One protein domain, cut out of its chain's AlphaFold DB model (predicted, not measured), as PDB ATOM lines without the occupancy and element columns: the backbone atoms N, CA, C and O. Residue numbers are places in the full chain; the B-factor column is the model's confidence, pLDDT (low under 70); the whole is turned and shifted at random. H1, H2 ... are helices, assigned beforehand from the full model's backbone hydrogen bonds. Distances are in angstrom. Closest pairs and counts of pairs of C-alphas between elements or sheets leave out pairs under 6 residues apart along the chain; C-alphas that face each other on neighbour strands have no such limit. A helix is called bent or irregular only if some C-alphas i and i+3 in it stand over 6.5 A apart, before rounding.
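What this domain is: This is residues 3 to 102 of the 105 residues of the protein "Transcriptional regulator, TetR family" of Vibrio sp. 16 (UniProt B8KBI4). A long free arm, residues 3 to 42 with H1 and H2, sticks out from a small body in which H4 and H5 lie side by side as a helical hairpin and H3 packs on the beginning of H4. The 100 printed residues, with five named helices, are all helix in class and extended, with a radius of gyration of 20.9 A and spans of 68 by 35 by 17 A.

Where its parts are: H1, residues 3 to 22, begins at C-alpha 3 (3.007, 40.536, 38.689) and is 29.4 A long. H2 is residues 28 to 39, 16.3 A; H3 41 to 52, 16.5 A; H4 61 to 80, 27.1 A. H5, residues 88 to 100, 18.5 A, ends at C-alpha 100 (-28.203, 8.253, -6.301).

How they stand to each other: H1 and H2 are apart. H2 and H3 meet only through their link. H3 touches H4 by residues 44 to 48 and 61 to 64 alone, C-alphas of Phe 47 and Asn 61 closest at 6.3 A, at a steep tilt of 53 degrees, opposite ways. H4 has a kink of 34 degrees near residue 68; it is neither bent nor irregular, but only just: C-alphas 67 and 70 are 6.4 A apart. The hairpin H4 and H5 touches by residues 67 to 72 and 94 to 99 alone, C-alphas of Ser 68 and Ser 98 closest at 4.7 A, at a shallow tilt of 13 degrees, opposite ways. Every O i to N i+4 pair is within hydrogen-bond range in H2, H3 and H5, 15 of 16 in H1 and 13 of 16 in H4.

The domain as a whole: The C-alphas farthest apart, Gln 3 and Gly 54, are 69.7 A apart. The printed part has no cut and no long link. pLDDT is under 70 in residues 3 to 34, 36 and 83 to 85.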
ATOM      1  N   GLN A   3       2.407  40.751  40.015       45.47
ATOM      2  CA  GLN A   3       3.007  40.536  38.689       45.47
ATOM      3  C   GLN A   3       2.431  39.329  37.914       45.47
ATOM      4  O   GLN A   3       2.551  39.258  36.695       45.47
ATOM      5  N   TYR A   4       1.785  38.377  38.601       45.09
ATOM      6  CA  TYR A   4       1.144  37.214  37.962       45.09
ATOM      7  C   TYR A   4      -0.275  37.516  37.464       45.09
ATOM      8  O   TYR A   4      -0.725  36.913  36.490       45.09
ATOM      9  N   LEU A   5      -0.974  38.458  38.108       49.25
ATOM     10  CA  LEU A   5      -2.342  38.826  37.743       49.25
ATOM     11  C   LEU A   5      -2.367  39.644  36.442       49.25
ATOM     12  O   LEU A   5      -3.242  39.449  35.603       49.25
ATOM     13  N   GLU A   6      -1.355  40.487  36.238       50.91
ATOM     14  CA  GLU A   6      -1.197  41.328  35.046       50.91
ATOM     15  C   GLU A   6      -0.875  40.498  33.786       50.91
ATOM     16  O   GLU A   6      -1.389  40.771  32.700       50.91
ATOM     17  N   LEU A   7      -0.113  39.406  33.935       52.28
ATOM     18  CA  LEU A   7       0.170  38.460  32.848       52.28
ATOM     19  C   LEU A   7      -1.071  37.632  32.460       52.28
ATOM     20  O   LEU A   7      -1.294  37.349  31.282       52.28
ATOM     21  N   ALA A   8      -1.897  37.258  33.444       49.59
ATOM     22  CA  ALA A   8      -3.150  36.546  33.203       49.59
ATOM     23  C   ALA A   8      -4.203  37.443  32.523       49.59
ATOM     24  O   ALA A   8      -4.892  36.987  31.610       49.59
ATOM     25  N   ALA A   9      -4.277  38.722  32.911       55.28
ATOM     26  CA  ALA A   9      -5.144  39.719  32.281       55.28
ATOM     27  C   ALA A   9      -4.712  40.031  30.834       55.28
ATOM     28  O   ALA A   9      -5.539  39.994  29.927       55.28
ATOM     29  N   SER A  10      -3.405  40.203  30.599       55.09
ATOM     30  CA  SER A  10      -2.818  40.388  29.261       55.09
ATOM     31  C   SER A  10      -3.155  39.237  28.300       55.09
ATOM     32  O   SER A  10      -3.511  39.460  27.138       55.09
ATOM     33  N   ASN A  11      -3.135  37.991  28.786       56.94
ATOM     34  CA  ASN A  11      -3.509  36.829  27.980       56.94
ATOM     35  C   ASN A  11      -5.016  36.752  27.699       56.94
ATOM     36  O   ASN A  11      -5.400  36.356  26.601       56.94
ATOM     37  N   ILE A  12      -5.870  37.147  28.646       60.22
ATOM     38  CA  ILE A  12      -7.326  37.194  28.446       60.22
ATOM     39  C   ILE A  12      -7.704  38.251  27.410       60.22
ATOM     40  O   ILE A  12      -8.492  37.951  26.515       60.22
ATOM     41  N   ASP A  13      -7.098  39.436  27.463       58.81
ATOM     42  CA  ASP A  13      -7.327  40.480  26.462       58.81
ATOM     43  C   ASP A  13      -6.807  40.055  25.087       58.81
ATOM     44  O   ASP A  13      -7.447  40.312  24.070       58.81
ATOM     45  N   THR A  14      -5.695  39.316  25.034       58.97
ATOM     46  CA  THR A  14      -5.166  38.749  23.784       58.97
ATOM     47  C   THR A  14      -6.103  37.686  23.193       58.97
ATOM     48  O   THR A  14      -6.341  37.672  21.984       58.97
ATOM     49  N   ILE A  15      -6.685  36.818  24.027       57.62
ATOM     50  CA  ILE A  15      -7.663  35.802  23.601       57.62
ATOM     51  C   ILE A  15      -8.986  36.462  23.175       57.62
ATOM     52  O   ILE A  15      -9.553  36.097  22.145       57.62
ATOM     53  N   SER A  16      -9.448  37.469  23.920       57.62
ATOM     54  CA  SER A  16     -10.671  38.225  23.627       57.62
ATOM     55  C   SER A  16     -10.540  39.022  22.325       57.62
ATOM     56  O   SER A  16     -11.404  38.936  21.451       57.62
ATOM     57  N   ASN A  17      -9.404  39.695  22.120       61.06
ATOM     58  CA  ASN A  17      -9.100  40.410  20.881       61.06
ATOM     59  C   ASN A  17      -9.013  39.472  19.674       61.06
ATOM     60  O   ASN A  17      -9.431  39.852  18.583       61.06
ATOM     61  N   ARG A  18      -8.517  38.238  19.846       58.25
ATOM     62  CA  ARG A  18      -8.478  37.237  18.770       58.25
ATOM     63  C   ARG A  18      -9.877  36.784  18.355       58.25
ATOM     64  O   ARG A  18     -10.172  36.770  17.164       58.25
ATOM     65  N   ALA A  19     -10.743  36.477  19.320       59.75
ATOM     66  CA  ALA A  19     -12.132  36.112  19.041       59.75
ATOM     67  C   ALA A  19     -12.912  37.274  18.389       59.75
ATOM     68  O   ALA A  19     -13.731  37.057  17.492       59.75
ATOM     69  N   GLN A  20     -12.618  38.518  18.784       58.34
ATOM     70  CA  GLN A  20     -13.163  39.722  18.145       58.34
ATOM     71  C   GLN A  20     -12.607  39.951  16.727       58.34
ATOM     72  O   GLN A  20     -13.349  40.374  15.844       58.34
ATOM     73  N   TYR A  21     -11.341  39.615  16.464       55.56
ATOM     74  CA  TYR A  21     -10.755  39.669  15.118       55.56
ATOM     75  C   TYR A  21     -11.331  38.605  14.176       55.56
ATOM     76  O   TYR A  21     -11.593  38.891  13.011       55.56
ATOM     77  N   GLU A  22     -11.571  37.388  14.671       55.69
ATOM     78  CA  GLU A  22     -12.192  36.298  13.901       55.69
ATOM     79  C   GLU A  22     -13.663  36.588  13.546       55.69
ATOM     80  O   GLU A  22     -14.193  36.043  12.578       55.69
ATOM     81  N   SER A  23     -14.309  37.496  14.283       58.38
ATOM     82  CA  SER A  23     -15.666  37.983  14.019       58.38
ATOM     83  C   SER A  23     -15.715  39.260  13.164       58.38
ATOM     84  O   SER A  23     -16.809  39.744  12.861       58.38
ATOM     85  N   LEU A  24     -14.567  39.778  12.695       57.16
ATOM     86  CA  LEU A  24     -14.536  40.904  11.760       57.16
ATOM     87  C   LEU A  24     -15.027  40.477  10.363       57.16
ATOM     88  O   LEU A  24     -14.475  39.551   9.752       57.16
ATOM     89  N   PRO A  25     -16.039  41.155   9.797       62.62
ATOM     90  CA  PRO A  25     -16.539  40.827   8.474       62.62
ATOM     91  C   PRO A  25     -15.513  41.196   7.391       62.62
ATOM     92  O   PRO A  25     -14.986  42.303   7.359       62.62
ATOM     93  N   CYS A  26     -15.331  40.279   6.438       53.00
ATOM     94  CA  CYS A  26     -14.990  40.542   5.029       53.00
ATOM     95  C   CYS A  26     -13.533  40.421   4.535       53.00
ATOM     96  O   CYS A  26     -13.377  40.256   3.328       53.00
ATOM     97  N   ALA A  27     -12.481  40.376   5.360       51.25
ATOM     98  CA  ALA A  27     -11.110  40.284   4.811       51.25
ATOM     99  C   ALA A  27     -10.609  38.846   4.552       51.25
ATOM    100  O   ALA A  27      -9.869  38.615   3.599       51.25
ATOM    101  N   HIS A  28     -11.019  37.864   5.362       51.88
ATOM    102  CA  HIS A  28     -10.589  36.463   5.196       51.88
ATOM    103  C   HIS A  28     -11.522  35.620   4.327       51.88
ATOM    104  O   HIS A  28     -11.096  34.621   3.764       51.88
ATOM    105  N   LYS A  29     -12.781  36.021   4.129       57.03
ATOM    106  CA  LYS A  29     -13.736  35.182   3.387       57.03
ATOM    107  C   LYS A  29     -13.359  34.984   1.918       57.03
ATOM    108  O   LYS A  29     -13.547  33.892   1.407       57.03
ATOM    109  N   HIS A  30     -12.831  35.995   1.227       59.59
ATOM    110  CA  HIS A  30     -12.547  35.874  -0.211       59.59
ATOM    111  C   HIS A  30     -11.256  35.116  -0.519       59.59
ATOM    112  O   HIS A  30     -11.234  34.314  -1.450       59.59
ATOM    113  N   THR A  31     -10.189  35.358   0.242       62.75
ATOM    114  CA  THR A  31      -8.913  34.648   0.088       62.75
ATOM    115  C   THR A  31      -9.027  33.204   0.555       62.75
ATOM    116  O   THR A  31      -8.620  32.316  -0.187       62.75
ATOM    117  N   THR A  32      -9.663  32.950   1.702       63.22
ATOM    118  CA  THR A  32      -9.899  31.583   2.190       63.22
ATOM    119  C   THR A  32     -10.817  30.806   1.250       63.22
ATOM    120  O   THR A  32     -10.459  29.706   0.853       63.22
ATOM    121  N   ARG A  33     -11.922  31.398   0.768       65.25
ATOM    122  CA  ARG A  33     -12.832  30.720  -0.173       65.25
ATOM    123  C   ARG A  33     -12.202  30.469  -1.547       65.25
ATOM    124  O   ARG A  33     -12.541  29.489  -2.199       65.25
ATOM    125  N   LYS A  34     -11.273  31.325  -2.002       67.44
ATOM    126  CA  LYS A  34     -10.461  31.043  -3.203       67.44
ATOM    127  C   LYS A  34      -9.545  29.842  -2.987       67.44
ATOM    128  O   LYS A  34      -9.508  28.970  -3.845       67.44
ATOM    129  N   LEU A  35      -8.850  29.797  -1.851       71.31
ATOM    130  CA  LEU A  35      -7.934  28.707  -1.522       71.31
ATOM    131  C   LEU A  35      -8.685  27.376  -1.374       71.31
ATOM    132  O   LEU A  35      -8.277  26.373  -1.943       71.31
ATOM    133  N   GLU A  36      -9.828  27.389  -0.683       66.94
ATOM    134  CA  GLU A  36     -10.739  26.244  -0.593       66.94
ATOM    135  C   GLU A  36     -11.159  25.785  -1.992       66.94
ATOM    136  O   GLU A  36     -11.007  24.613  -2.326       66.94
ATOM    137  N   ARG A  37     -11.598  26.702  -2.859       70.19
ATOM    138  CA  ARG A  37     -12.010  26.348  -4.222       70.19
ATOM    139  C   ARG A  37     -10.876  25.738  -5.049       70.19
ATOM    140  O   ARG A  37     -11.117  24.790  -5.787       70.19
ATOM    141  N   GLU A  38      -9.643  26.221  -4.904       76.00
ATOM    142  CA  GLU A  38      -8.472  25.606  -5.546       76.00
ATOM    143  C   GLU A  38      -8.217  24.184  -5.022       76.00
ATOM    144  O   GLU A  38      -7.980  23.268  -5.816       76.00
ATOM    145  N   MET A  39      -8.349  23.967  -3.708       73.25
ATOM    146  CA  MET A  39      -8.225  22.640  -3.095       73.25
ATOM    147  C   MET A  39      -9.332  21.672  -3.544       73.25
ATOM    148  O   MET A  39      -9.072  20.480  -3.700       73.25
ATOM    149  N   PHE A  40     -10.538  22.177  -3.817       80.25
ATOM    150  CA  PHE A  40     -11.683  21.397  -4.306       80.25
ATOM    151  C   PHE A  40     -11.832  21.393  -5.839       80.25
ATOM    152  O   PHE A  40     -12.822  20.882  -6.362       80.25
ATOM    153  N   SER A  41     -10.836  21.882  -6.583       83.50
ATOM    154  CA  SER A  41     -10.867  21.935  -8.056       83.50
ATOM    155  C   SER A  41     -11.109  20.572  -8.718       83.50
ATOM    156  O   SER A  41     -11.764  20.490  -9.757       83.50
ATOM    157  N   GLN A  42     -10.639  19.486  -8.098       84.62
ATOM    158  CA  GLN A  42     -10.887  18.118  -8.566       84.62
ATOM    159  C   GLN A  42     -12.363  17.728  -8.489       84.62
ATOM    160  O   GLN A  42     -12.887  17.110  -9.412       84.62
ATOM    161  N   VAL A  43     -13.036  18.127  -7.411       85.56
ATOM    162  CA  VAL A  43     -14.469  17.887  -7.215       85.56
ATOM    163  C   VAL A  43     -15.277  18.703  -8.222       85.56
ATOM    164  O   VAL A  43     -16.202  18.192  -8.845       85.56
ATOM    165  N   GLU A  44     -14.882  19.959  -8.446       86.50
ATOM    166  CA  GLU A  44     -15.522  20.819  -9.442       86.50
ATOM    167  C   GLU A  44     -15.405  20.218 -10.852       86.50
ATOM    168  O   GLU A  44     -16.399  20.148 -11.577       86.50
ATOM    169  N   ARG A  45     -14.222  19.699 -11.210       89.81
ATOM    170  CA  ARG A  45     -13.983  19.011 -12.484       89.81
ATOM    171  C   ARG A  45     -14.811  17.737 -12.629       89.81
ATOM    172  O   ARG A  45     -15.443  17.555 -13.663       89.81
ATOM    173  N   MET A  46     -14.859  16.903 -11.594       91.75
ATOM    174  CA  MET A  46     -15.668  15.684 -11.577       91.75
ATOM    175  C   MET A  46     -17.141  15.981 -11.891       91.75
ATOM    176  O   MET A  46     -17.734  15.308 -12.732       91.75
ATOM    177  N   PHE A  47     -17.726  17.014 -11.274       91.44
ATOM    178  CA  PHE A  47     -19.113  17.401 -11.547       91.44
ATOM    179  C   PHE A  47     -19.327  17.949 -12.957       91.44
ATOM    180  O   PHE A  47     -20.375  17.698 -13.550       91.44
ATOM    181  N   VAL A  48     -18.365  18.694 -13.505       91.75
ATOM    182  CA  VAL A  48     -18.443  19.180 -14.891       91.75
ATOM    183  C   VAL A  48     -18.408  18.004 -15.865       91.75
ATOM    184  O   VAL A  48     -19.339  17.856 -16.651       91.75
ATOM    185  N   GLU A  49     -17.412  17.125 -15.752       92.94
ATOM    186  CA  GLU A  49     -17.255  15.966 -16.638       92.94
ATOM    187  C   GLU A  49     -18.454  15.014 -16.546       92.94
ATOM    188  O   GLU A  49     -18.976  14.566 -17.566       92.94
ATOM    189  N   GLY A  50     -18.947  14.733 -15.336       90.12
ATOM    190  CA  GLY A  50     -20.111  13.866 -15.156       90.12
ATOM    191  C   GLY A  50     -21.411  14.481 -15.685       90.12
ATOM    192  O   GLY A  50     -22.281  13.750 -16.158       90.12
ATOM    193  N   LYS A  51     -21.546  15.814 -15.686       93.50
ATOM    194  CA  LYS A  51     -22.662  16.497 -16.360       93.50
ATOM    195  C   LYS A  51     -22.529  16.446 -17.879       93.50
ATOM    196  O   LYS A  51     -23.519  16.187 -18.555       93.50
ATOM    197  N   GLU A  52     -21.330  16.659 -18.417       92.62
ATOM    198  CA  GLU A  52     -21.058  16.563 -19.860       92.62
ATOM    199  C   GLU A  52     -21.328  15.154 -20.405       92.62
ATOM    200  O   GLU A  52     -21.832  15.003 -21.516       92.62
ATOM    201  N   GLN A  53     -21.060  14.125 -19.600       92.44
ATOM    202  CA  GLN A  53     -21.353  12.725 -19.917       92.44
ATOM    203  C   GLN A  53     -22.823  12.334 -19.677       92.44
ATOM    204  O   GLN A  53     -23.205  11.198 -19.949       92.44
ATOM    205  N   GLY A  54     -23.655  13.244 -19.157       90.69
ATOM    206  CA  GLY A  54     -25.065  12.987 -18.846       90.69
ATOM    207  C   GLY A  54     -25.309  12.125 -17.601       90.69
ATOM    208  O   GLY A  54     -26.462  11.821 -17.297       90.69
ATOM    209  N   VAL A  55     -24.253  11.767 -16.864       92.88
ATOM    210  CA  VAL A  55     -24.321  10.954 -15.640       92.88
ATOM    211  C   VAL A  55     -24.975  11.738 -14.509       92.88
ATOM    212  O   VAL A  55     -25.820  11.196 -13.805       92.88
ATOM    213  N   PHE A  56     -24.625  13.017 -14.339       93.31
ATOM    214  CA  PHE A  56     -25.185  13.857 -13.278       93.31
ATOM    215  C   PHE A  56     -26.384  14.686 -13.729       93.31
ATOM    216  O   PHE A  56     -26.478  15.134 -14.875       93.31
ATOM    217  N   LYS A  57     -27.278  14.964 -12.776       91.50
ATOM    218  CA  LYS A  57     -28.368  15.930 -12.940       91.50
ATOM    219  C   LYS A  57     -27.789  17.299 -13.349       91.50
ATOM    220  O   LYS A  57     -26.760  17.706 -12.801       91.50
ATOM    221  N   PRO A  58     -28.433  18.049 -14.266       90.75
ATOM    222  CA  PRO A  58     -27.942  19.343 -14.752       90.75
ATOM    223  C   PRO A  58     -28.183  20.464 -13.723       90.75
ATOM    224  O   PRO A  58     -28.917  21.419 -13.968       90.75
ATOM    225  N   LEU A  59     -27.581  20.323 -12.543       90.69
ATOM    226  CA  LEU A  59     -27.653  21.258 -11.424       90.69
ATOM    227  C   LEU A  59     -26.308  21.971 -11.226       90.69
ATOM    228  O   LEU A  59     -25.268  21.582 -11.775       90.69
ATOM    229  N   ASP A  60     -26.339  23.048 -10.442       90.62
ATOM    230  CA  ASP A  60     -25.133  23.768 -10.042       90.62
ATOM    231  C   ASP A  60     -24.209  22.877  -9.190       90.62
ATOM    232  O   ASP A  60     -24.679  22.032  -8.426       90.62
ATOM    233  N   ASN A  61     -22.894  23.065  -9.317       87.62
ATOM    234  CA  ASN A  61     -21.912  22.250  -8.600       87.62
ATOM    235  C   ASN A  61     -22.016  22.420  -7.075       87.62
ATOM    236  O   ASN A  61     -21.796  21.445  -6.360       87.62
ATOM    237  N   GLU A  62     -22.387  23.603  -6.564       86.25
ATOM    238  CA  GLU A  62     -22.628  23.785  -5.124       86.25
ATOM    239  C   GLU A  62     -23.836  22.947  -4.663       86.25
ATOM    240  O   GLU A  62     -23.795  22.353  -3.586       86.25
ATOM    241  N   ILE A  63     -24.875  22.809  -5.498       88.81
ATOM    242  CA  ILE A  63     -26.046  21.967  -5.195       88.81
ATOM    243  C   ILE A  63     -25.670  20.483  -5.225       88.81
ATOM    244  O   ILE A  63     -26.010  19.749  -4.300       88.81
ATOM    245  N   LEU A  64     -24.949  20.034  -6.259       89.25
ATOM    246  CA  LEU A  64     -24.497  18.640  -6.359       89.25
ATOM    247  C   LEU A  64     -23.574  18.269  -5.191       89.25
ATOM    248  O   LEU A  64     -23.709  17.187  -4.619       89.25
ATOM    249  N   SER A  65     -22.690  19.184  -4.788       87.81
ATOM    250  CA  SER A  65     -21.822  19.006  -3.624       87.81
ATOM    251  C   SER A  65     -22.624  18.883  -2.326       87.81
ATOM    252  O   SER A  65     -22.405  17.960  -1.545       87.81
ATOM    253  N   GLY A  66     -23.618  19.755  -2.129       87.38
ATOM    254  CA  GLY A  66     -24.493  19.715  -0.957       87.38
ATOM    255  C   GLY A  66     -25.374  18.462  -0.871       87.38
ATOM    256  O   GLY A  66     -25.711  18.028   0.225       87.38
ATOM    257  N   LEU A  67     -25.741  17.858  -2.002       87.19
ATOM    258  CA  LEU A  67     -26.545  16.629  -2.020       87.19
ATOM    259  C   LEU A  67     -25.716  15.358  -1.795       87.19
ATOM    260  O   LEU A  67     -26.260  14.368  -1.313       87.19
ATOM    261  N   SER A  68     -24.424  15.388  -2.124       87.62
ATOM    262  CA  SER A  68     -23.531  14.228  -2.037       87.62
ATOM    263  C   SER A  68     -22.576  14.327  -0.841       87.62
ATOM    264  O   SER A  68     -22.731  13.617   0.152       87.62
ATOM    265  N   PHE A  69     -21.609  15.243  -0.883       83.94
ATOM    266  CA  PHE A  69     -20.521  15.325   0.095       83.94
ATOM    267  C   PHE A  69     -20.975  15.708   1.505       83.94
ATOM    268  O   PHE A  69     -20.433  15.176   2.476       83.94
ATOM    269  N   GLU A  70     -21.972  16.582   1.651       84.12
ATOM    270  CA  GLU A  70     -22.486  16.955   2.980       84.12
ATOM    271  C   GLU A  70     -23.089  15.754   3.723       84.12
ATOM    272  O   GLU A  70     -22.945  15.649   4.943       84.12
ATOM    273  N   ALA A  71     -23.704  14.805   3.005       83.38
ATOM    274  CA  ALA A  71     -24.204  13.571   3.607       83.38
ATOM    275  C   ALA A  71     -23.050  12.759   4.220       83.38
ATOM    276  O   ALA A  71     -23.116  12.367   5.389       83.38
ATOM    277  N   SER A  72     -21.954  12.601   3.476       79.44
ATOM    278  CA  SER A  72     -20.740  11.916   3.933       79.44
ATOM    279  C   SER A  72     -20.081  12.621   5.122       79.44
ATOM    280  O   SER A  72     -19.731  11.971   6.109       79.44
ATOM    281  N   VAL A  73     -19.964  13.953   5.090       82.00
ATOM    282  CA  VAL A  73     -19.404  14.747   6.200       82.00
ATOM    283  C   VAL A  73     -20.270  14.622   7.456       82.00
ATOM    284  O   VAL A  73     -19.750  14.413   8.558       82.00
ATOM    285  N   ALA A  74     -21.594  14.706   7.313       82.50
ATOM    286  CA  ALA A  74     -22.522  14.584   8.430       82.50
ATOM    287  C   ALA A  74     -22.465  13.191   9.078       82.50
ATOM    288  O   ALA A  74     -22.480  13.087  10.310       82.50
ATOM    289  N   LEU A  75     -22.376  12.127   8.275       81.81
ATOM    290  CA  LEU A  75     -22.258  10.751   8.760       81.81
ATOM    291  C   LEU A  75     -20.912  10.502   9.441       81.81
ATOM    292  O   LEU A  75     -20.894  10.024  10.575       81.81
ATOM    293  N   ALA A  76     -19.805  10.920   8.822       78.75
ATOM    294  CA  ALA A  76     -18.473  10.822   9.415       78.75
ATOM    295  C   ALA A  76     -18.398  11.556  10.761       78.75
ATOM    296  O   ALA A  76     -17.852  11.032  11.734       78.75
ATOM    297  N   ARG A  77     -19.014  12.742  10.862       79.88
ATOM    298  CA  ARG A  77     -19.086  13.503  12.115       79.88
ATOM    299  C   ARG A  77     -19.895  12.776  13.191       79.88
ATOM    300  O   ARG A  77     -19.453  12.713  14.336       79.88
ATOM    301  N   LYS A  78     -21.069  12.232  12.852       80.62
ATOM    302  CA  LYS A  78     -21.901  11.461  13.795       80.62
ATOM    303  C   LYS A  78     -21.190  10.195  14.279       80.62
ATOM    304  O   LYS A  78     -21.279   9.876  15.463       80.62
ATOM    305  N   HIS A  79     -20.460   9.535  13.382       79.31
ATOM    306  CA  HIS A  79     -19.639   8.372  13.692       79.31
ATOM    307  C   HIS A  79     -18.475   8.725  14.630       79.31
ATOM    308  O   HIS A  79     -18.335   8.127  15.693       79.31
ATOM    309  N   ALA A  80     -17.694   9.761  14.304       76.00
ATOM    310  CA  ALA A  80     -16.550  10.200  15.109       76.00
ATOM    311  C   ALA A  80     -16.940  10.664  16.524       76.00
ATOM    312  O   ALA A  80     -16.169  10.498  17.465       76.00
ATOM    313  N   LEU A  81     -18.141  11.228  16.688       80.88
ATOM    314  CA  LEU A  81     -18.673  11.650  17.990       80.88
ATOM    315  C   LEU A  81     -19.280  10.496  18.806       80.88
ATOM    316  O   LEU A  81     -19.749  10.725  19.918       80.88
ATOM    317  N   GLY A  82     -19.302   9.269  18.272       76.81
ATOM    318  CA  GLY A  82     -19.868   8.101  18.948       76.81
ATOM    319  C   GLY A  82     -21.393   8.133  19.084       76.81
ATOM    320  O   GLY A  82     -21.957   7.313  19.802       76.81
ATOM    321  N   PHE A  83     -22.075   9.060  18.401       69.81
ATOM    322  CA  PHE A  83     -23.539   9.154  18.426       69.81
ATOM    323  C   PHE A  83     -24.214   8.072  17.585       69.81
ATOM    324  O   PHE A  83     -25.396   7.796  17.782       69.81
ATOM    325  N   TYR A  84     -23.486   7.484  16.638       66.94
ATOM    326  CA  TYR A  84     -24.014   6.475  15.738       66.94
ATOM    327  C   TYR A  84     -22.900   5.521  15.307       66.94
ATOM    328  O   TYR A  84     -21.910   5.963  14.726       66.94
ATOM    329  N   GLN A  85     -23.049   4.224  15.584       68.88
ATOM    330  CA  GLN A  85     -22.173   3.213  14.997       68.88
ATOM    331  C   GLN A  85     -22.702   2.866  13.607       68.88
ATOM    332  O   GLN A  85     -23.694   2.152  13.474       68.88
ATOM    333  N   LEU A  86     -22.053   3.412  12.581       70.69
ATOM    334  CA  LEU A  86     -22.159   2.877  11.231       70.69
ATOM    335  C   LEU A  86     -21.314   1.608  11.190       70.69
ATOM    336  O   LEU A  86     -20.105   1.673  11.386       70.69
ATOM    337  N   ASN A  87     -21.962   0.466  10.977       80.75
ATOM    338  CA  ASN A  87     -21.257  -0.694  10.453       80.75
ATOM    339  C   ASN A  87     -20.912  -0.440   8.977       80.75
ATOM    340  O   ASN A  87     -21.516   0.425   8.336       80.75
ATOM    341  N   ASP A  88     -19.954  -1.199   8.456       77.75
ATOM    342  CA  ASP A  88     -19.455  -1.020   7.090       77.75
ATOM    343  C   ASP A  88     -20.598  -1.091   6.055       77.75
ATOM    344  O   ASP A  88     -20.702  -0.222   5.195       77.75
ATOM    345  N   ASP A  89     -21.558  -2.006   6.239       85.06
ATOM    346  CA  ASP A  89     -22.733  -2.134   5.362       85.06
ATOM    347  C   ASP A  89     -23.597  -0.857   5.304       85.06
ATOM    348  O   ASP A  89     -24.093  -0.471   4.244       85.06
ATOM    349  N   ALA A  90     -23.811  -0.183   6.441       83.31
ATOM    350  CA  ALA A  90     -24.589   1.054   6.474       83.31
ATOM    351  C   ALA A  90     -23.806   2.238   5.896       83.31
ATOM    352  O   ALA A  90     -24.421   3.186   5.402       83.31
ATOM    353  N   LEU A  91     -22.473   2.204   5.977       80.25
ATOM    354  CA  LEU A  91     -21.611   3.205   5.358       80.25
ATOM    355  C   LEU A  91     -21.699   3.101   3.833       80.25
ATOM    356  O   LEU A  91     -21.966   4.108   3.180       80.25
ATOM    357  N   ASP A  92     -21.569   1.890   3.295       82.50
ATOM    358  CA  ASP A  92     -21.685   1.627   1.859       82.50
ATOM    359  C   ASP A  92     -23.072   2.020   1.339       82.50
ATOM    360  O   ASP A  92     -23.187   2.763   0.364       82.50
ATOM    361  N   ALA A  93     -24.139   1.639   2.050       88.19
ATOM    362  CA  ALA A  93     -25.500   2.036   1.690       88.19
ATOM    363  C   ALA A  93     -25.697   3.563   1.682       88.19
ATOM    364  O   ALA A  93     -26.456   4.092   0.868       88.19
ATOM    365  N   ALA A  94     -25.027   4.290   2.579       86.44
ATOM    366  CA  ALA A  94     -25.107   5.741   2.613       86.44
ATOM    367  C   ALA A  94     -24.318   6.408   1.480       86.44
ATOM    368  O   ALA A  94     -24.775   7.421   0.945       86.44
ATOM    369  N   ILE A  95     -23.168   5.841   1.100       84.06
ATOM    370  CA  ILE A  95     -22.396   6.287  -0.064       84.06
ATOM    371  C   ILE A  95     -23.259   6.146  -1.320       84.06
ATOM    372  O   ILE A  95     -23.483   7.143  -2.006       84.06
ATOM    373  N   GLU A  96     -23.834   4.966  -1.556       88.06
ATOM    374  CA  GLU A  96     -24.725   4.717  -2.696       88.06
ATOM    375  C   GLU A  96     -25.936   5.661  -2.696       88.06
ATOM    376  O   GLU A  96     -26.216   6.316  -3.696       88.06
ATOM    377  N   ALA A  97     -26.603   5.846  -1.551       90.25
ATOM    378  CA  ALA A  97     -27.746   6.756  -1.458       90.25
ATOM    379  C   ALA A  97     -27.374   8.223  -1.758       90.25
ATOM    380  O   ALA A  97     -28.146   8.955  -2.384       90.25
ATOM    381  N   SER A  98     -26.193   8.671  -1.318       90.50
ATOM    382  CA  SER A  98     -25.688  10.020  -1.615       90.50
ATOM    383  C   SER A  98     -25.294  10.192  -3.086       90.50
ATOM    384  O   SER A  98     -25.388  11.296  -3.628       90.50
ATOM    385  N   TRP A  99     -24.901   9.104  -3.748       89.38
ATOM    386  CA  TRP A  99     -24.602   9.073  -5.173       89.38
ATOM    387  C   TRP A  99     -25.878   9.084  -6.027       89.38
ATOM    388  O   TRP A  99     -26.008   9.908  -6.937       89.38
ATOM    389  N   ASP A 100     -26.876   8.275  -5.668       91.56
ATOM    390  CA  ASP A 100     -28.203   8.253  -6.301       91.56
ATOM    391  C   ASP A 100     -28.873   9.642  -6.298       91.56
ATOM    392  O   ASP A 100     -29.553  10.053  -7.248       91.56
ATOM    393  N   ALA A 101     -28.617  10.437  -5.254       91.06
ATOM    394  CA  ALA A 101     -29.123  11.800  -5.149       91.06
ATOM    395  C   ALA A 101     -28.674  12.705  -6.314       91.06
ATOM    396  O   ALA A 101     -29.420  13.611  -6.702       91.06
ATOM    397  N   ILE A 102     -27.520  12.446  -6.937       91.69
ATOM    398  CA  ILE A 102     -26.923  13.322  -7.958       91.69
ATOM    399  C   ILE A 102     -26.914  12.748  -9.381       91.69
ATOM    400  O   ILE A 102     -26.776  13.533 -10.321       91.69
TER     401      ILE A 102